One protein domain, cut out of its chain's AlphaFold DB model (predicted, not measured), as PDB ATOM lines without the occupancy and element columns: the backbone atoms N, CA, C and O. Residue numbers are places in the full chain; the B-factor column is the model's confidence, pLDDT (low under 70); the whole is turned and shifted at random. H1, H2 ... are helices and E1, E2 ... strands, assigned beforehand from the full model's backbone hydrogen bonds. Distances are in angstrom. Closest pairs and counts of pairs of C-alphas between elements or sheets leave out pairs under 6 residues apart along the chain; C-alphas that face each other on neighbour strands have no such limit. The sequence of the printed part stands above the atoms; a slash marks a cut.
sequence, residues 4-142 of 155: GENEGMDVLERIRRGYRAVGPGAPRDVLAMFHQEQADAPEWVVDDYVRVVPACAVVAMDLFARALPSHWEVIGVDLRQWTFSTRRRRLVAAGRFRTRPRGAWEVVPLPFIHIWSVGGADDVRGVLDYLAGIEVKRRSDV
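This is residues 4 to 142 of the 155 residues of an uncharacterized protein of Actinobacteria bacterium ADurb.BinA094 (UniProt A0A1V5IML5). A twisted antiparallel sheet of seven strands has the long helix H1 running along one face; the short H2 folds back on the last part of H1, and the small H3 sits near the middle of the whole. The long strands E3, E4 and E5 make the longest axis, and the shorter E6, E7, E1 and E2 continue the sheet to its other edge. The printed part has 139 residues, with three named helices and seven named strands in the order H1 H2 E1 E2 H3 E3 E4 E5 E6 E7; the sheet's order is E2 E1 E7 E6 E5 E4 E3. The class is mixed, helices and strands, and the whole is compact, with a radius of gyration of the C-alphas of 14.6 A and spans of 46 by 31 by 29 A.

Start at H1, residues 4 to 21, and go on to H2, residues 27 to 32: residues 14 to 21 of H1 touch H2 in a helical hairpin, closest at the C-alphas of Gly 18 and Val 30, 4.3 A, at a shallow tilt of 24 degrees, opposite ways. Next comes the hairpin of E1, residues 44 to 47, and E2, residues 52 to 54, with N 46 and O 53 at 2.8 A. H3, residues 60 to 64, stands at the sheet's level; its closest C-alphas to H2 are Ala 60 and Val 30, 6.5 A, close but not clearly touching. Then look for a meander, each strand the antiparallel neighbour of the one before: E3, residues 72 to 85, E4, 90 to 101, E5, 108 to 118, E6, 124 to 129, and E7, 134 to 138. Check N 83 to O 92, 2.9 A, for E3 and E4; N 93 to O 114, 2.9 A, for E4 and E5; N 115 to O 128, 2.8 A, for E5 and E6; and N 136 to O 127, 2.8 A, for E6 and E7. E7 is also antiparallel to E1, with N 47 and O 135 at 2.8 A. H1 is on this sheet at a height of 8.5 A, over E5 and along the strands at 23 degrees on the local plane; they form two layers, a helix on one face of a sheet. In H2 and H3 every O i to N i+4 pair is within hydrogen-bond range; in H1, 10 of 14 are.

Find C-alpha 4 at (-21.669, -3.279, 73.644); from there H1 runs 26.6 A to C-alpha 21. E3 begins at C-alpha 72, (-13.548, -28.877, 104.712), bends by 64 degrees at residue 75 and spans 33.6 A. E4 spans 32.9 A and E5 30.4 A. E7 ends at C-alpha 138, (-19.094, -25.273, 78.206).

The C-alphas farthest apart, those of Gly 4 and Gly 103, are 46.4 A apart. The printed part has no cut, and its one long link, 11 residues, joins H2 to E1. The pLDDT is under 70 at residues 4 to 9, 24 to 26 and 121.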
ATOM      1  N   GLY A   4     -22.527  -2.167  73.201       49.91
ATOM      2  CA  GLY A   4     -21.669  -3.279  73.644       49.91
ATOM      3  C   GLY A   4     -20.833  -3.053  74.917       49.91
ATOM      4  O   GLY A   4     -20.188  -3.994  75.379       49.91
ATOM      5  N   GLU A   5     -20.789  -1.837  75.475       51.66
ATOM      6  CA  GLU A   5     -20.055  -1.563  76.728       51.66
ATOM      7  C   GLU A   5     -20.873  -1.923  77.977       51.66
ATOM      8  O   GLU A   5     -20.305  -2.435  78.941       51.66
ATOM      9  N   ASN A   6     -22.199  -1.741  77.939       57.06
ATOM     10  CA  ASN A   6     -23.082  -2.080  79.060       57.06
ATOM     11  C   ASN A   6     -23.255  -3.599  79.226       57.06
ATOM     12  O   ASN A   6     -23.181  -4.103  80.340       57.06
ATOM     13  N   GLU A   7     -23.366  -4.354  78.134       57.00
ATOM     14  CA  GLU A   7     -23.576  -5.813  78.182       57.00
ATOM     15  C   GLU A   7     -22.365  -6.577  78.748       57.00
ATOM     16  O   GLU A   7     -22.495  -7.576  79.452       57.00
ATOM     17  N   GLY A   8     -21.146  -6.099  78.467       58.38
ATOM     18  CA  GLY A   8     -19.931  -6.650  79.073       58.38
ATOM     19  C   GLY A   8     -19.809  -6.325  80.565       58.38
ATOM     20  O   GLY A   8     -19.105  -7.025  81.286       58.38
ATOM     21  N   MET A   9     -20.482  -5.275  81.034       64.44
ATOM     22  CA  MET A   9     -20.508  -4.888  82.442       64.44
ATOM     23  C   MET A   9     -21.439  -5.799  83.254       64.44
ATOM     24  O   MET A   9     -21.103  -6.141  84.391       64.44
ATOM     25  N   ASP A  10     -22.528  -6.275  82.646       83.88
ATOM     26  CA  ASP A  10     -23.516  -7.146  83.292       83.88
ATOM     27  C   ASP A  10     -22.929  -8.514  83.668       83.88
ATOM     28  O   ASP A  10     -23.005  -8.922  84.831       83.88
ATOM     29  N   VAL A  11     -22.229  -9.185  82.746       90.75
ATOM     30  CA  VAL A  11     -21.555 -10.468  83.034       90.75
ATOM     31  C   VAL A  11     -20.479 -10.335  84.114       90.75
ATOM     32  O   VAL A  11     -20.356 -11.195  84.989       90.75
ATOM     33  N   LEU A  12     -19.711  -9.243  84.103       93.06
ATOM     34  CA  LEU A  12     -18.667  -9.009  85.101       93.06
ATOM     35  C   LEU A  12     -19.267  -8.786  86.489       93.06
ATOM     36  O   LEU A  12     -18.784  -9.367  87.463       93.06
ATOM     37  N   GLU A  13     -20.320  -7.978  86.600       92.19
ATOM     38  CA  GLU A  13     -20.975  -7.750  87.886       92.19
ATOM     39  C   GLU A  13     -21.665  -9.021  88.394       92.19
ATOM     40  O   GLU A  13     -21.600  -9.311  89.588       92.19
ATOM     41  N   ARG A  14     -22.228  -9.842  87.503       93.12
ATOM     42  CA  ARG A  14     -22.795 -11.146  87.861       93.12
ATOM     43  C   ARG A  14     -21.747 -12.090  88.451       93.12
ATOM     44  O   ARG A  14     -21.950 -12.627  89.538       93.12
ATOM     45  N   ILE A  15     -20.591 -12.227  87.795       94.69
ATOM     46  CA  ILE A  15     -19.459 -13.007  88.322       94.69
ATOM     47  C   ILE A  15     -19.028 -12.438  89.683       94.69
ATOM     48  O   ILE A  15     -18.795 -13.189  90.632       94.69
ATOM     49  N   ARG A  16     -18.952 -11.108  89.821       94.88
ATOM     50  CA  ARG A  16     -18.555 -10.458  91.076       94.88
ATOM     51  C   ARG A  16     -19.539 -10.744  92.213       94.88
ATOM     52  O   ARG A  16     -19.098 -11.022  93.330       94.88
ATOM     53  N   ARG A  17     -20.847 -10.683  91.950       93.50
ATOM     54  CA  ARG A  17     -21.899 -11.050  92.914       93.50
ATOM     55  C   ARG A  17     -21.774 -12.505  93.335       93.50
ATOM     56  O   ARG A  17     -21.796 -12.775  94.530       93.50
ATOM     57  N   GLY A  18     -21.512 -13.400  92.387       94.06
ATOM     58  CA  GLY A  18     -21.248 -14.805  92.673       94.06
ATOM     59  C   GLY A  18     -20.109 -15.013  93.669       94.06
ATOM     60  O   GLY A  18     -20.311 -15.682  94.676       94.06
ATOM     61  N   TYR A  19     -18.954 -14.355  93.488       94.75
ATOM     62  CA  TYR A  19     -17.864 -14.410  94.479       94.75
ATOM     63  C   TYR A  19     -18.276 -13.906  95.865       94.75
ATOM     64  O   TYR A  19     -17.881 -14.497  96.866       94.75
ATOM     65  N   ARG A  20     -19.053 -12.817  95.936       92.44
ATOM     66  CA  ARG A  20     -19.551 -12.272  97.213       92.44
ATOM     67  C   ARG A  20     -20.551 -13.207  97.896       92.44
ATOM     68  O   ARG A  20     -20.656 -13.174  99.116       92.44
ATOM     69  N   ALA A  21     -21.267 -14.012  97.115       92.12
ATOM     70  CA  ALA A  21     -22.266 -14.963  97.581       92.12
ATOM     71  C   ALA A  21     -21.686 -16.338  97.959       92.12
ATOM     72  O   ALA A  21     -22.393 -17.148  98.555       92.12
ATOM     73  N   VAL A  22     -20.413 -16.622  97.650       89.81
ATOM     74  CA  VAL A  22     -19.769 -17.872  98.080       89.81
ATOM     75  C   VAL A  22     -19.760 -17.943  99.607       89.81
ATOM     76  O   VAL A  22     -19.192 -17.085 100.276       89.81
ATOM     77  N   GLY A  23     -20.365 -18.999 100.149       81.38
ATOM     78  CA  GLY A  23     -20.520 -19.238 101.580       81.38
ATOM     79  C   GLY A  23     -21.879 -19.878 101.890       81.38
ATOM     80  O   GLY A  23     -22.619 -20.248 100.974       81.38
ATOM     81  N   PRO A  24     -22.232 -20.039 103.175       68.50
ATOM     82  CA  PRO A  24     -23.519 -20.605 103.563       68.50
ATOM     83  C   PRO A  24     -24.687 -19.703 103.123       68.50
ATOM     84  O   PRO A  24     -24.761 -18.545 103.526       68.50
ATOM     85  N   GLY A  25     -25.631 -20.247 102.347       59.34
ATOM     86  CA  GLY A  25     -26.978 -19.671 102.200       59.34
ATOM     87  C   GLY A  25     -27.282 -18.792 100.978       59.34
ATOM     88  O   GLY A  25     -28.393 -18.274 100.917       59.34
ATOM     89  N   ALA A  26     -26.393 -18.639  99.988       62.56
ATOM     90  CA  ALA A  26     -26.670 -17.792  98.811       62.56
ATOM     91  C   ALA A  26     -26.485 -18.512  97.453       62.56
ATOM     92  O   ALA A  26     -25.592 -18.171  96.677       62.56
ATOM     93  N   PRO A  27     -27.345 -19.495  97.109       79.31
ATOM     94  CA  PRO A  27     -27.172 -20.296  95.896       79.31
ATOM     95  C   PRO A  27     -27.416 -19.511  94.599       79.31
ATOM     96  O   PRO A  27     -26.801 -19.819  93.587       79.31
ATOM     97  N   ARG A  28     -28.282 -18.487  94.598       89.00
ATOM     98  CA  ARG A  28     -28.732 -17.839  93.352       89.00
ATOM     99  C   ARG A  28     -27.611 -17.123  92.596       89.00
ATOM    100  O   ARG A  28     -27.429 -17.387  91.415       89.00
ATOM    101  N   ASP A  29     -26.863 -16.244  93.258       91.50
ATOM    102  CA  ASP A  29     -25.781 -15.494  92.602       91.50
ATOM    103  C   ASP A  29     -24.612 -16.409  92.209       91.50
ATOM    104  O   ASP A  29     -23.928 -16.153  91.221       91.50
ATOM    105  N   VAL A  30     -24.406 -17.503  92.951       91.31
ATOM    106  CA  VAL A  30     -23.412 -18.538  92.632       91.31
ATOM    107  C   VAL A  30     -23.811 -19.314  91.372       91.31
ATOM    108  O   VAL A  30     -22.974 -19.535  90.500       91.31
ATOM    109  N   LEU A  31     -25.089 -19.681  91.237       92.31
ATOM    110  CA  LEU A  31     -25.631 -20.314  90.028       92.31
ATOM    111  C   LEU A  31     -25.570 -19.367  88.820       92.31
ATOM    112  O   LEU A  31     -25.184 -19.787  87.727       92.31
ATOM    113  N   ALA A  32     -25.863 -18.081  89.039       92.38
ATOM    114  CA  ALA A  32     -25.869 -17.052  88.002       92.38
ATOM    115  C   ALA A  32     -24.523 -16.904  87.282       92.38
ATOM    116  O   ALA A  32     -24.483 -16.657  86.075       92.38
ATOM    117  N   MET A  33     -23.401 -17.131  87.979       93.12
ATOM    118  CA  MET A  33     -22.059 -17.111  87.374       93.12
ATOM    119  C   MET A  33     -21.936 -18.023  86.143       93.12
ATOM    120  O   MET A  33     -21.140 -17.743  85.248       93.12
ATOM    121  N   PHE A  34     -22.717 -19.104  86.112       93.00
ATOM    122  CA  PHE A  34     -22.688 -20.147  85.091       93.00
ATOM    123  C   PHE A  34     -24.014 -20.274  84.327       93.00
ATOM    124  O   PHE A  34     -24.196 -21.259  83.608       93.00
ATOM    125  N   HIS A  35     -24.917 -19.290  84.457       91.81
ATOM    126  CA  HIS A  35     -26.262 -19.310  83.861       91.81
ATOM    127  C   HIS A  35     -27.092 -20.543  84.279       91.81
ATOM    128  O   HIS A  35     -27.814 -21.126  83.473       91.81
ATOM    129  N   GLN A  36     -26.952 -20.997  85.531       91.69
ATOM    130  CA  GLN A  36     -27.628 -22.195  86.059       91.69
ATOM    131  C   GLN A  36     -28.938 -21.914  86.817       91.69
ATOM    132  O   GLN A  36     -29.517 -22.809  87.427       91.69
ATOM    133  N   GLU A  37     -29.405 -20.672  86.819       88.75
ATOM    134  CA  GLU A  37     -30.657 -20.230  87.436       88.75
ATOM    135  C   GLU A  37     -31.894 -20.484  86.560       88.75
ATOM    136  O   GLU A  37     -33.021 -20.400  87.048       88.75
ATOM    137  N   GLN A  38     -31.689 -20.771  85.272       85.12
ATOM    138  CA  GLN A  38     -32.738 -20.985  84.276       85.12
ATOM    139  C   GLN A  38     -33.028 -22.474  84.043       85.12
ATOM    140  O   GLN A  38     -32.192 -23.334  84.305       85.12
ATOM    141  N   ALA A  39     -34.218 -22.779  83.512       82.50
ATOM    142  CA  ALA A  39     -34.642 -24.157  83.243       82.50
ATOM    143  C   ALA A  39     -33.802 -24.852  82.154       82.50
ATOM    144  O   ALA A  39     -33.541 -26.046  82.261       82.50
ATOM    145  N   ASP A  40     -33.362 -24.104  81.139       86.94
ATOM    146  CA  ASP A  40     -32.489 -24.583  80.059       86.94
ATOM    147  C   ASP A  40     -31.038 -24.150  80.320       86.94
ATOM    148  O   ASP A  40     -30.463 -23.320  79.612       86.94
ATOM    149  N   ALA A  41     -30.487 -24.593  81.450       89.31
ATOM    150  CA  ALA A  41     -29.131 -24.240  81.850       89.31
ATOM    151  C   ALA A  41     -28.095 -24.906  80.921       89.31
ATOM    152  O   ALA A  41     -28.238 -26.084  80.583       89.31
ATOM    153  N   PRO A  42     -27.015 -24.199  80.541       90.69
ATOM    154  CA  PRO A  42     -25.974 -24.782  79.710       90.69
ATOM    155  C   PRO A  42     -25.279 -25.945  80.423       90.69
ATOM    156  O   PRO A  42     -25.066 -25.926  81.635       90.69
ATOM    157  N   GLU A  43     -24.865 -26.946  79.647       93.62
ATOM    158  CA  GLU A  43     -24.064 -28.051  80.163       93.62
ATOM    159  C   GLU A  43     -22.583 -27.669  80.268       93.62
ATOM    160  O   GLU A  43     -21.989 -27.092  79.347       93.62
ATOM    161  N   TRP A  44     -21.959 -28.078  81.370       95.81
ATOM    162  CA  TRP A  44     -20.563 -27.787  81.681       95.81
ATOM    163  C   TRP A  44     -19.755 -29.065  81.886       95.81
ATOM    164  O   TRP A  44     -20.270 -30.119  82.267       95.81
ATOM    165  N   VAL A  45     -18.456 -28.958  81.642       95.56
ATOM    166  CA  VAL A  45     -17.473 -30.006  81.902       95.56
ATOM    167  C   VAL A  45     -16.306 -29.445  82.701       95.56
ATOM    168  O   VAL A  45     -16.035 -28.244  82.655       95.56
ATOM    169  N   VAL A  46     -15.593 -30.337  83.378       94.56
ATOM    170  CA  VAL A  46     -14.299 -30.069  84.003       94.56
ATOM    171  C   VAL A  46     -13.222 -30.785  83.198       94.56
ATOM    172  O   VAL A  46     -13.337 -31.983  82.932       94.56
ATOM    173  N   ASP A  47     -12.192 -30.048  82.805       93.19
ATOM    174  CA  ASP A  47     -10.985 -30.537  82.148       93.19
ATOM    175  C   ASP A  47      -9.794 -30.341  83.092       93.19
ATOM    176  O   ASP A  47      -9.461 -29.212  83.446       93.19
ATOM    177  N   ASP A  48      -9.183 -31.442  83.527       89.25
ATOM    178  CA  ASP A  48      -8.003 -31.453  84.405       89.25
ATOM    179  C   ASP A  48      -6.699 -31.741  83.628       89.25
ATOM    180  O   ASP A  48      -5.713 -32.198  84.205       89.25
ATOM    181  N   TYR A  49      -6.702 -31.519  82.304       82.56
ATOM    182  CA  TYR A  49      -5.667 -31.884  81.321       82.56
ATOM    183  C   TYR A  49      -5.486 -33.387  81.076       82.56
ATOM    184  O   TYR A  49      -5.012 -33.779  80.006       82.56
ATOM    185  N   VAL A  50      -5.869 -34.246  82.021       87.56
ATOM    186  CA  VAL A  50      -5.802 -35.707  81.874       87.56
ATOM    187  C   VAL A  50      -7.110 -36.236  81.288       87.56
ATOM    188  O   VAL A  50      -7.117 -37.123  80.429       87.56
ATOM    189  N   ARG A  51      -8.236 -35.684  81.734       89.31
ATOM    190  CA  ARG A  51      -9.581 -36.097  81.344       89.31
ATOM    191  C   ARG A  51     -10.540 -34.916  81.309       89.31
ATOM    192  O   ARG A  51     -10.398 -33.934  82.023       89.31
ATOM    193  N   VAL A  52     -11.584 -35.101  80.508       92.62
ATOM    194  CA  VAL A  52     -12.756 -34.230  80.483       92.62
ATOM    195  C   VAL A  52     -13.922 -35.022  81.051       92.62
ATOM    196  O   VAL A  52     -14.254 -36.089  80.527       92.62
ATOM    197  N   VAL A  53     -14.522 -34.521  82.124       93.12
ATOM    198  CA  VAL A  53     -15.656 -35.154  82.807       93.12
ATOM    199  C   VAL A  53     -16.822 -34.175  82.918       93.12
ATOM    200  O   VAL A  53     -16.593 -32.966  82.942       93.12
ATOM    201  N   PRO A  54     -18.074 -34.655  82.994       94.19
ATOM    202  CA  PRO A  54     -19.203 -33.789  83.312       94.19
ATOM    203  C   PRO A  54     -18.957 -33.009  84.608       94.19
ATOM    204  O   PRO A  54     -18.445 -33.568  85.587       94.19
ATOM    205  N   ALA A  55     -19.315 -31.726  84.603       92.88
ATOM    206  CA  ALA A  55     -19.357 -30.925  85.817       92.88
ATOM    207  C   ALA A  55     -20.464 -31.441  86.748       92.88
ATOM    208  O   ALA A  55     -21.392 -32.141  86.329       92.88
ATOM    209  N   CYS A  56     -20.359 -31.118  88.030       90.00
ATOM    210  CA  CYS A  56     -21.414 -31.414  88.982       90.00
ATOM    211  C   CYS A  56     -22.652 -30.532  88.735       90.00
ATOM    212  O   CYS A  56     -22.606 -29.543  88.003       90.00
ATOM    213  N   ALA A  57     -23.775 -30.891  89.365       87.44
ATOM    214  CA  ALA A  57     -25.051 -30.199  89.164       87.44
ATOM    215  C   ALA A  57     -24.978 -28.689  89.468       87.44
ATOM    216  O   ALA A  57     -25.647 -27.901  88.809       87.44
ATOM    217  N   VAL A  58     -24.142 -28.280  90.428       89.38
ATOM    218  CA  VAL A  58     -23.847 -26.871  90.728       89.38
ATOM    219  C   VAL A  58     -22.398 -26.604  90.348       89.38
ATOM    220  O   VAL A  58     -21.498 -26.812  91.153       89.38
ATOM    221  N   VAL A  59     -22.169 -26.133  89.128       91.81
ATOM    222  CA  VAL A  59     -20.852 -26.051  88.475       91.81
ATOM    223  C   VAL A  59     -19.845 -25.243  89.287       91.81
ATOM    224  O   VAL A  59     -18.669 -25.584  89.363       91.81
ATOM    225  N   ALA A  60     -20.312 -24.210  89.982       90.19
ATOM    226  CA  ALA A  60     -19.488 -23.432  90.895       90.19
ATOM    227  C   ALA A  60     -18.800 -24.284  91.984       90.19
ATOM    228  O   ALA A  60     -17.721 -23.928  92.444       90.19
ATOM    229  N   MET A  61     -19.369 -25.425  92.385       88.50
ATOM    230  CA  MET A  61     -18.746 -26.327  93.361       88.50
ATOM    231  C   MET A  61     -17.498 -27.018  92.808       88.50
ATOM    232  O   MET A  61     -16.574 -27.275  93.584       88.50
ATOM    233  N   ASP A  62     -17.428 -27.268  91.494       89.50
ATOM    234  CA  ASP A  62     -16.203 -27.755  90.849       89.50
ATOM    235  C   ASP A  62     -15.071 -26.734  90.953       89.50
ATOM    236  O   ASP A  62     -13.918 -27.120  91.117       89.50
ATOM    237  N   LEU A  63     -15.415 -25.444  90.918       87.38
ATOM    238  CA  LEU A  63     -14.463 -24.345  91.034       87.38
ATOM    239  C   LEU A  63     -14.069 -24.058  92.491       87.38
ATOM    240  O   LEU A  63     -12.900 -23.850  92.788       87.38
ATOM    241  N   PHE A  64     -15.036 -24.013  93.409       85.62
ATOM    242  CA  PHE A  64     -14.807 -23.496  94.763       85.62
ATOM    243  C   PHE A  64     -14.493 -24.568  95.805       85.62
ATOM    244  O   PHE A  64     -13.761 -24.300  96.751       85.62
ATOM    245  N   ALA A  65     -15.060 -25.768  95.683       79.94
ATOM    246  CA  ALA A  65     -15.054 -26.740  96.778       79.94
ATOM    247  C   ALA A  65     -14.369 -28.060  96.425       79.94
ATOM    248  O   ALA A  65     -13.867 -28.737  97.317       79.94
ATOM    249  N   ARG A  66     -14.339 -28.449  95.146       80.56
ATOM    250  CA  ARG A  66     -13.916 -29.797  94.744       80.56
ATOM    251  C   ARG A  66     -12.443 -30.100  95.007       80.56
ATOM    252  O   ARG A  66     -12.103 -31.258  95.232       80.56
ATOM    253  N   ALA A  67     -11.588 -29.080  95.009       77.69
ATOM    254  CA  ALA A  67     -10.181 -29.229  95.369       77.69
ATOM    255  C   ALA A  67      -9.959 -29.411  96.885       77.69
ATOM    256  O   ALA A  67      -8.864 -29.791  97.300       77.69
ATOM    257  N   LEU A  68     -10.970 -29.151  97.723       84.75
ATOM    258  CA  LEU A  68     -10.854 -29.284  99.172       84.75
ATOM    259  C   LEU A  68     -11.170 -30.713  99.637       84.75
ATOM    260  O   LEU A  68     -12.047 -31.373  99.073       84.75
ATOM    261  N   PRO A  69     -10.526 -31.188 100.720       88.25
ATOM    262  CA  PRO A  69     -10.948 -32.414 101.383       88.25
ATOM    263  C   PRO A  69     -12.423 -32.342 101.801       88.25
ATOM    264  O   PRO A  69     -12.907 -31.297 102.224       88.25
ATOM    265  N   SER A  70     -13.138 -33.468 101.767       87.81
ATOM    266  CA  SER A  70     -14.587 -33.523 102.049       87.81
ATOM    267  C   SER A  70     -14.994 -33.002 103.436       87.81
ATOM    268  O   SER A  70     -16.123 -32.548 103.628       87.81
ATOM    269  N   HIS A  71     -14.075 -33.048 104.403       90.25
ATOM    270  CA  HIS A  71     -14.267 -32.535 105.757       90.25
ATOM    271  C   HIS A  71     -13.990 -31.027 105.883       90.25
ATOM    272  O   HIS A  71     -14.047 -30.500 106.990       90.25
ATOM    273  N   TRP A  72     -13.713 -30.328 104.778       92.31
ATOM    274  CA  TRP A  72     -13.548 -28.877 104.712       92.31
ATOM    275  C   TRP A  72     -14.737 -28.215 104.010       92.31
ATOM    276  O   TRP A  72     -15.543 -28.857 103.330       92.31
ATOM    277  N   GLU A  73     -14.857 -26.908 104.198       90.38
ATOM    278  CA  GLU A  73     -15.822 -26.063 103.503       90.38
ATOM    279  C   GLU A  73     -15.229 -24.690 103.181       90.38
ATOM    280  O   GLU A  73     -14.387 -24.167 103.918       90.38
ATOM    281  N   VAL A  74     -15.697 -24.094 102.080       92.12
ATOM    282  CA  VAL A  74     -15.502 -22.669 101.796       92.12
ATOM    283  C   VAL A  74     -16.646 -21.899 102.440       92.12
ATOM    284  O   VAL A  74     -17.813 -22.148 102.150       92.12
ATOM    285  N   ILE A  75     -16.304 -20.936 103.290       92.56
ATOM    286  CA  ILE A  75     -17.269 -20.082 103.996       92.56
ATOM    287  C   ILE A  75     -17.301 -18.647 103.464       92.56
ATOM    288  O   ILE A  75     -18.049 -17.819 103.975       92.56
ATOM    289  N   GLY A  76     -16.450 -18.324 102.490       93.25
ATOM    290  CA  GLY A  76     -16.340 -16.981 101.941       93.25
ATOM    291  C   GLY A  76     -15.210 -16.834 100.936       93.25
ATOM    292  O   GLY A  76     -14.308 -17.670 100.858       93.25
ATOM    293  N   VAL A  77     -15.219 -15.712 100.225       94.56
ATOM    294  CA  VAL A  77     -14.127 -15.287  99.349       94.56
ATOM    295  C   VAL A  77     -13.680 -13.885  99.748       94.56
ATOM    296  O   VAL A  77     -14.485 -12.967  99.864       94.56
ATOM    297  N   ASP A  78     -12.375 -13.715  99.917       95.75
ATOM    298  CA  ASP A  78     -11.709 -12.421  99.993       95.75
ATOM    299  C   ASP A  78     -11.090 -12.106  98.624       95.75
ATOM    300  O   ASP A  78     -10.002 -12.580  98.283       95.75
ATOM    301  N   LEU A  79     -11.835 -11.360  97.804       96.00
ATOM    302  CA  LEU A  79     -11.434 -10.985  96.452       96.00
ATOM    303  C   LEU A  79     -10.462  -9.799  96.508       96.00
ATOM    304  O   LEU A  79     -10.819  -8.713  96.961       96.00
ATOM    305  N   ARG A  80      -9.237  -9.996  96.017       96.12
ATOM    306  CA  ARG A  80      -8.144  -9.010  96.103       96.12
ATOM    307  C   ARG A  80      -7.778  -8.388  94.765       96.12
ATOM    308  O   ARG A  80      -7.326  -7.249  94.731       96.12
ATOM    309  N   GLN A  81      -7.976  -9.119  93.675       96.38
ATOM    310  CA  GLN A  81      -7.674  -8.665  92.327       96.38
ATOM    311  C   GLN A  81      -8.870  -8.885  91.412       96.38
ATOM    312  O   GLN A  81      -9.514  -9.933  91.445       96.38
ATOM    313  N   TRP A  82      -9.132  -7.882  90.577       97.00
ATOM    314  CA  TRP A  82     -10.202  -7.887  89.592       97.00
ATOM    315  C   TRP A  82      -9.766  -7.094  88.363       97.00
ATOM    316  O   TRP A  82      -9.797  -5.863  88.359       97.00
ATOM    317  N   THR A  83      -9.315  -7.788  87.322       96.25
ATOM    318  CA  THR A  83      -8.761  -7.144  86.126       96.25
ATOM    319  C   THR A  83      -9.384  -7.738  84.875       96.25
ATOM    320  O   THR A  83      -9.176  -8.909  84.570       96.25
ATOM    321  N   PHE A  84     -10.126  -6.922  84.128       94.69
ATOM    322  CA  PHE A  84     -10.724  -7.330  82.862       94.69
ATOM    323  C   PHE A  84      -9.945  -6.767  81.672       94.69
ATOM    324  O   PHE A  84      -9.621  -5.583  81.625       94.69
ATOM    325  N   SER A  85      -9.669  -7.621  80.689       92.06
ATOM    326  CA  SER A  85      -9.108  -7.239  79.398       92.06
ATOM    327  C   SER A  85     -10.192  -7.312  78.330       92.06
ATOM    328  O   SER A  85     -10.574  -8.404  77.908       92.06
ATOM    329  N   THR A  86     -10.628  -6.155  77.835       87.31
ATOM    330  CA  THR A  86     -11.583  -6.051  76.717       87.31
ATOM    331  C   THR A  86     -11.037  -6.706  75.449       87.31
ATOM    332  O   THR A  86     -11.739  -7.477  74.802       87.31
ATOM    333  N   ARG A  87      -9.751  -6.481  75.137       88.75
ATOM    334  CA  ARG A  87      -9.070  -7.056  73.963       88.75
ATOM    335  C   ARG A  87      -9.053  -8.584  73.973       88.75
ATOM    336  O   ARG A  87      -9.219  -9.196  72.925       88.75
ATOM    337  N   ARG A  88      -8.793  -9.199  75.130       89.81
ATOM    338  CA  ARG A  88      -8.726 -10.666  75.259       89.81
ATOM    339  C   ARG A  88     -10.058 -11.294  75.662       89.81
ATOM    340  O   ARG A  88     -10.130 -12.515  75.688       89.81
ATOM    341  N   ARG A  89     -11.060 -10.477  76.016       91.31
ATOM    342  CA  ARG A  89     -12.322 -10.896  76.646       91.31
ATOM    343  C   ARG A  89     -12.087 -11.845  77.828       91.31
ATOM    344  O   ARG A  89     -12.707 -12.895  77.958       91.31
ATOM    345  N   ARG A  90     -11.135 -11.472  78.689       94.69
ATOM    346  CA  ARG A  90     -10.741 -12.267  79.860       94.69
ATOM    347  C   ARG A  90     -10.784 -11.447  81.130       94.69
ATOM    348  O   ARG A  90     -10.241 -10.343  81.163       94.69
ATOM    349  N   LEU A  91     -11.372 -12.019  82.171       96.44
ATOM    350  CA  LEU A  91     -11.343 -11.485  83.526       96.44
ATOM    351  C   LEU A  91     -10.391 -12.332  84.373       96.44
ATOM    352  O   LEU A  91     -10.545 -13.545  84.463       96.44
ATOM    353  N   VAL A  92      -9.434 -11.681  85.026       97.75
ATOM    354  CA  VAL A  92      -8.611 -12.279  86.077       97.75
ATOM    355  C   VAL A  92      -9.189 -11.867  87.425       97.75
ATOM    356  O   VAL A  92      -9.228 -10.678  87.750       97.75
ATOM    357  N   ALA A  93      -9.633 -12.855  88.194       97.94
ATOM    358  CA  ALA A  93     -10.088 -12.709  89.567       97.94
ATOM    359  C   ALA A  93      -9.145 -13.505  90.474       97.94
ATOM    360  O   ALA A  93      -8.957 -14.700  90.266       97.94
ATOM    361  N   ALA A  94      -8.541 -12.858  91.466       97.81
ATOM    362  CA  ALA A  94      -7.646 -13.536  92.400       97.81
ATOM    363  C   ALA A  94      -7.865 -13.046  93.829       97.81
ATOM    364  O   ALA A  94      -8.342 -11.933  94.070       97.81
ATOM    365  N   GLY A  95      -7.521 -13.891  94.789       97.12
ATOM    366  CA  GLY A  95      -7.789 -13.617  96.189       97.12
ATOM    367  C   GLY A  95      -7.544 -14.831  97.060       97.12
ATOM    368  O   GLY A  95      -6.652 -15.635  96.788       97.12
ATOM    369  N   ARG A  96      -8.331 -14.940  98.130       96.19
ATOM    370  CA  ARG A  96      -8.275 -16.062  99.063       96.19
ATOM    371  C   ARG A  96      -9.665 -16.616  99.335       96.19
ATOM    372  O   ARG A  96     -10.577 -15.863  99.669       96.19
ATOM    373  N   PHE A  97      -9.815 -17.929  99.259       94.00
ATOM    374  CA  PHE A  97     -10.930 -18.614  99.892       94.00
ATOM    375  C   PHE A  97     -10.759 -18.554 101.400       94.00
ATOM    376  O   PHE A  97      -9.679 -18.818 101.924       94.00
ATOM    377  N   ARG A  98     -11.838 -18.229 102.104       94.44
ATOM    378  CA  ARG A  98     -11.946 -18.449 103.541       94.44
ATOM    379  C   ARG A  98     -12.423 -19.880 103.716       94.44
ATOM    380  O   ARG A  98     -13.582 -20.169 103.427       94.44
ATOM    381  N   THR A  99     -11.531 -20.765 104.135       93.94
ATOM    382  CA  THR A  99     -11.837 -22.190 104.294       93.94
ATOM    383  C   THR A  99     -11.700 -22.618 105.739       93.94
ATOM    384  O   THR A  99     -11.053 -21.931 106.529       93.94
ATOM    385  N   ARG A 100     -12.329 -23.730 106.104       94.38
ATOM    386  CA  ARG A 100     -12.147 -24.346 107.419       94.38
ATOM    387  C   ARG A 100     -12.522 -25.824 107.404       94.38
ATOM    388  O   ARG A 100     -13.359 -26.214 106.584       94.38
ATOM    389  N   PRO A 101     -12.001 -26.629 108.343       94.56
ATOM    390  CA  PRO A 101     -12.626 -27.892 108.703       94.56
ATOM    391  C   PRO A 101     -14.068 -27.661 109.172       94.56
ATOM    392  O   PRO A 101     -14.367 -26.715 109.906       94.56
ATOM    393  N   ARG A 102     -14.982 -28.536 108.761       90.56
ATOM    394  CA  ARG A 102     -16.384 -28.492 109.185       90.56
ATOM    395  C   ARG A 102     -16.472 -28.665 110.701       90.56
ATOM    396  O   ARG A 102     -15.838 -29.549 111.267       90.56
ATOM    397  N   GLY A 103     -17.270 -27.819 111.348       89.88
ATOM    398  CA  GLY A 103     -17.419 -27.810 112.808       89.88
ATOM    399  C   GLY A 103     -16.296 -27.092 113.568       89.88
ATOM    400  O   GLY A 103     -16.381 -26.987 114.788       89.88
ATOM    401  N   ALA A 104     -15.279 -26.564 112.879       91.56
ATOM    402  CA  ALA A 104     -14.243 -25.736 113.488       91.56
ATOM    403  C   ALA A 104     -14.557 -24.232 113.373       91.56
ATOM    404  O   ALA A 104     -15.340 -23.783 112.531       91.56
ATOM    405  N   TRP A 105     -13.912 -23.435 114.226       90.25
ATOM    406  CA  TRP A 105     -13.981 -21.967 114.186       90.25
ATOM    407  C   TRP A 105     -12.793 -21.332 113.464       90.25
ATOM    408  O   TRP A 105     -12.907 -20.214 112.964       90.25
ATOM    409  N   GLU A 106     -11.664 -22.040 113.399       94.31
ATOM    410  CA  GLU A 106     -10.455 -21.569 112.734       94.31
ATOM    411  C   GLU A 106     -10.685 -21.414 111.229       94.31
ATOM    412  O   GLU A 106     -11.236 -22.300 110.580       94.31
ATOM    413  N   VAL A 107     -10.257 -20.277 110.679       95.19
ATOM    414  CA  VAL A 107     -10.358 -19.977 109.251       95.19
ATOM    415  C   VAL A 107      -8.967 -20.000 108.646       95.19
ATOM    416  O   VAL A 107      -8.121 -19.172 108.978       95.19
ATOM    417  N   VAL A 108      -8.769 -20.906 107.699       95.44
ATOM    418  CA  VAL A 108      -7.537 -21.050 106.934       95.44
ATOM    419  C   VAL A 108      -7.738 -20.411 105.556       95.44
ATOM    420  O   VAL A 108      -8.611 -20.841 104.790       95.44
ATOM    421  N   PRO A 109      -6.976 -19.361 105.213       95.31
ATOM    422  CA  PRO A 109      -7.056 -18.754 103.897       95.31
ATOM    423  C   PRO A 109      -6.283 -19.571 102.853       95.31
ATOM    424  O   PRO A 109      -5.088 -19.803 103.018       95.31
ATOM    425  N   LEU A 110      -6.928 -19.922 101.738       94.06
ATOM    426  CA  LEU A 110      -6.275 -20.586 100.601       94.06
ATOM    427  C   LEU A 110      -6.280 -19.673  99.369       94.06
ATOM    428  O   LEU A 110      -7.333 -19.128  99.040       94.06
ATOM    429  N   PRO A 111      -5.136 -19.446  98.700       95.19
ATOM    430  CA  PRO A 111      -5.081 -18.569  97.536       95.19
ATOM    431  C   PRO A 111      -5.804 -19.186  96.332       95.19
ATOM    432  O   PRO A 111      -5.822 -20.402  96.177       95.19
ATOM    433  N   PHE A 112      -6.337 -18.338  95.453       94.81
ATOM    434  CA  PHE A 112      -6.863 -18.750  94.150       94.81
ATOM    435  C   PHE A 112      -6.520 -17.726  93.067       94.81
ATOM    436  O   PHE A 112      -6.359 -16.531  93.345       94.81
ATOM    437  N   ILE A 113      -6.457 -18.199  91.822       96.94
ATOM    438  CA  ILE A 113      -6.379 -17.362  90.623       96.94
ATOM    439  C   ILE A 113      -7.324 -17.960  89.587       96.94
ATOM    440  O   ILE A 113      -7.044 -19.004  89.008       96.94
ATOM    441  N   HIS A 114      -8.431 -17.276  89.332       97.50
ATOM    442  CA  HIS A 114      -9.405 -17.668  88.325       97.50
ATOM    443  C   HIS A 114      -9.298 -16.776  87.094       97.50
ATOM    444  O   HIS A 114      -9.352 -15.544  87.182       97.50
ATOM    445  N   ILE A 115      -9.198 -17.403  85.928       97.50
ATOM    446  CA  ILE A 115      -9.153 -16.729  84.634       97.50
ATOM    447  C   ILE A 115     -10.430 -17.080  83.879       97.50
ATOM    448  O   ILE A 115     -10.569 -18.169  83.331       97.50
ATOM    449  N   TRP A 116     -11.366 -16.140  83.859       97.19
ATOM    450  CA  TRP A 116     -12.654 -16.273  83.193       97.19
ATOM    451  C   TRP A 116     -12.520 -15.903  81.723       97.19
ATOM    452  O   TRP A 116     -12.018 -14.826  81.386       97.19
ATOM    453  N   SER A 117     -13.012 -16.784  80.861       94.75
ATOM    454  CA  SER A 117     -13.209 -16.537  79.439       94.75
ATOM    455  C   SER A 117     -14.649 -16.088  79.217       94.75
ATOM    456  O   SER A 117     -15.595 -16.856  79.403       94.75
ATOM    457  N   VAL A 118     -14.801 -14.828  78.823       91.38
ATOM    458  CA  VAL A 118     -16.092 -14.203  78.535       91.38
ATOM    459  C   VAL A 118     -16.281 -14.203  77.016       91.38
ATOM    460  O   VAL A 118     -15.366 -13.853  76.272       91.38
ATOM    461  N   GLY A 119     -17.430 -14.673  76.547       82.69
ATOM    462  CA  GLY A 119     -17.823 -14.699  75.143       82.69
ATOM    463  C   GLY A 119     -18.357 -13.347  74.663       82.69
ATOM    464  O   GLY A 119     -17.903 -12.289  75.106       82.69
ATOM    465  N   GLY A 120     -19.300 -13.390  73.716       73.81
ATOM    466  CA  GLY A 120     -20.077 -12.220  73.291       73.81
ATOM    467  C   GLY A 120     -20.994 -11.691  74.402       73.81
ATOM    468  O   GLY A 120     -20.764 -11.965  75.577       73.81
ATOM    469  N   ALA A 121     -22.022 -10.922  74.031       68.44
ATOM    470  CA  ALA A 121     -22.948 -10.301  74.981       68.44
ATOM    471  C   ALA A 121     -23.446 -11.307  76.040       68.44
ATOM    472  O   ALA A 121     -24.063 -12.314  75.704       68.44
ATOM    473  N   ASP A 122     -23.110 -11.036  77.304       71.12
ATOM    474  CA  ASP A 122     -23.519 -11.773  78.506       71.12
ATOM    475  C   ASP A 122     -23.058 -13.251  78.645       71.12
ATOM    476  O   ASP A 122     -23.465 -13.967  79.567       71.12
ATOM    477  N   ASP A 123     -22.155 -13.730  77.784       84.56
ATOM    478  CA  ASP A 123     -21.807 -15.155  77.697       84.56
ATOM    479  C   ASP A 123     -20.559 -15.521  78.525       84.56
ATOM    480  O   ASP A 123     -19.481 -14.975  78.313       84.56
ATOM    481  N   VAL A 124     -20.648 -16.494  79.440       91.44
ATOM    482  CA  VAL A 124     -19.460 -17.110  80.071       91.44
ATOM    483  C   VAL A 124     -19.142 -18.415  79.354       91.44
ATOM    484  O   VAL A 124     -19.993 -19.305  79.292       91.44
ATOM    485  N   ARG A 125     -17.919 -18.539  78.827       92.44
ATOM    486  CA  ARG A 125     -17.450 -19.718  78.069       92.44
ATOM    487  C   ARG A 125     -16.732 -20.729  78.957       92.44
ATOM    488  O   ARG A 125     -16.822 -21.935  78.737       92.44
ATOM    489  N   GLY A 126     -16.022 -20.228  79.964       94.75
ATOM    490  CA  GLY A 126     -15.228 -21.051  80.863       94.75
ATOM    491  C   GLY A 126     -14.476 -20.252  81.910       94.75
ATOM    492  O   GLY A 126     -14.387 -19.025  81.842       94.75
ATOM    493  N   VAL A 127     -13.909 -20.972  82.865       96.94
ATOM    494  CA  VAL A 127     -13.022 -20.461  83.900       96.94
ATOM    495  C   VAL A 127     -11.920 -21.478  84.158       96.94
ATOM    496  O   VAL A 127     -12.182 -22.651  84.402       96.94
ATOM    497  N   LEU A 128     -10.681 -21.007  84.104       95.56
ATOM    498  CA  LEU A 128      -9.506 -21.758  84.523       95.56
ATOM    499  C   LEU A 128      -9.190 -21.388  85.970       95.56
ATOM    500  O   LEU A 128      -8.900 -20.219  86.241       95.56
ATOM    501  N   ASP A 129      -9.199 -22.365  86.871       94.75
ATOM    502  CA  ASP A 129      -8.470 -22.250  88.129       94.75
ATOM    503  C   ASP A 129      -7.000 -22.552  87.850       94.75
ATOM    504  O   ASP A 129      -6.585 -23.697  87.654       94.75
ATOM    505  N   TYR A 130      -6.212 -21.484  87.787       93.94
ATOM    506  CA  TYR A 130      -4.806 -21.548  87.427       93.94
ATOM    507  C   TYR A 130      -3.968 -22.284  88.480       93.94
ATOM    508  O   TYR A 130      -2.965 -22.897  88.124       93.94
ATOM    509  N   LEU A 131      -4.355 -22.234  89.761       92.06
ATOM    510  CA  LEU A 131      -3.598 -22.896  90.826       92.06
ATOM    511  C   LEU A 131      -3.969 -24.372  90.955       92.06
ATOM    512  O   LEU A 131      -3.092 -25.187  91.231       92.06
ATOM    513  N   ALA A 132      -5.236 -24.720  90.730       89.00
ATOM    514  CA  ALA A 132      -5.676 -26.114  90.725       89.00
ATOM    515  C   ALA A 132      -5.403 -26.833  89.392       89.00
ATOM    516  O   ALA A 132      -5.463 -28.059  89.341       89.00
ATOM    517  N   GLY A 133      -5.104 -26.095  88.317       90.50
ATOM    518  CA  GLY A 133      -4.876 -26.672  86.991       90.50
ATOM    519  C   GLY A 133      -6.132 -27.315  86.399       90.50
ATOM    520  O   GLY A 133      -6.019 -28.261  85.625       90.50
ATOM    521  N   ILE A 134      -7.316 -26.823  86.772       91.62
ATOM    522  CA  ILE A 134      -8.600 -27.305  86.255       91.62
ATOM    523  C   ILE A 134      -9.302 -26.201  85.475       91.62
ATOM    524  O   ILE A 134      -9.346 -25.044  85.895       91.62
ATOM    525  N   GLU A 135      -9.891 -26.560  84.344       94.88
ATOM    526  CA  GLU A 135     -10.717 -25.668  83.546       94.88
ATOM    527  C   GLU A 135     -12.163 -26.159  83.546       94.88
ATOM    528  O   GLU A 135     -12.466 -27.274  83.122       94.88
ATOM    529  N   VAL A 136     -13.076 -25.301  83.984       95.44
ATOM    530  CA  VAL A 136     -14.509 -25.495  83.800       95.44
ATOM    531  C   VAL A 136     -14.908 -24.804  82.504       95.44
ATOM    532  O   VAL A 136     -14.683 -23.605  82.352       95.44
ATOM    533  N   LYS A 137     -15.510 -25.522  81.557       94.62
ATOM    534  CA  LYS A 137     -15.907 -24.956  80.255       94.62
ATOM    535  C   LYS A 137     -17.225 -25.516  79.759       94.62
ATOM    536  O   LYS A 137     -17.656 -26.589  80.184       94.62
ATOM    537  N   ARG A 138     -17.871 -24.789  78.848       93.31
ATOM    538  CA  ARG A 138     -19.094 -25.273  78.206       93.31
ATOM    539  C   ARG A 138     -18.834 -26.565  77.459       93.31
ATOM    540  O   ARG A 138     -17.854 -26.685  76.725       93.31
ATOM    541  N   ARG A 139     -19.762 -27.515  77.571       92.00
ATOM    542  CA  ARG A 139     -19.680 -28.780  76.837       92.00
ATOM    543  C   ARG A 139     -19.627 -28.561  75.321       92.00
ATOM    544  O   ARG A 139     -18.899 -29.274  74.638       92.00
ATOM    545  N   SER A 140     -20.345 -27.558  74.813       89.62
ATOM    546  CA  SER A 140     -20.344 -27.160  73.395       89.62
ATOM    547  C   SER A 140     -18.975 -26.723  72.873       89.62
ATOM    548  O   SER A 140     -18.736 -26.767  71.670       89.62
ATOM    549  N   ASP A 141     -18.092 -26.283  73.771       87.69
ATOM    550  CA  ASP A 141     -16.780 -25.731  73.435       87.69
ATOM    551  C   ASP A 141     -15.681 -26.793  73.507       87.69
ATOM    552  O   ASP A 141     -14.542 -26.547  73.110       87.69
ATOM    553  N   VAL A 142     -16.010 -27.995  73.991       85.00
ATOM    554  CA  VAL A 142     -15.119 -29.149  73.927       85.00
ATOM    555  C   VAL A 142     -15.087 -29.625  72.478       85.00
ATOM    556  O   VAL A 142     -16.132 -30.022  71.954       85.00
TER     557      VAL A 142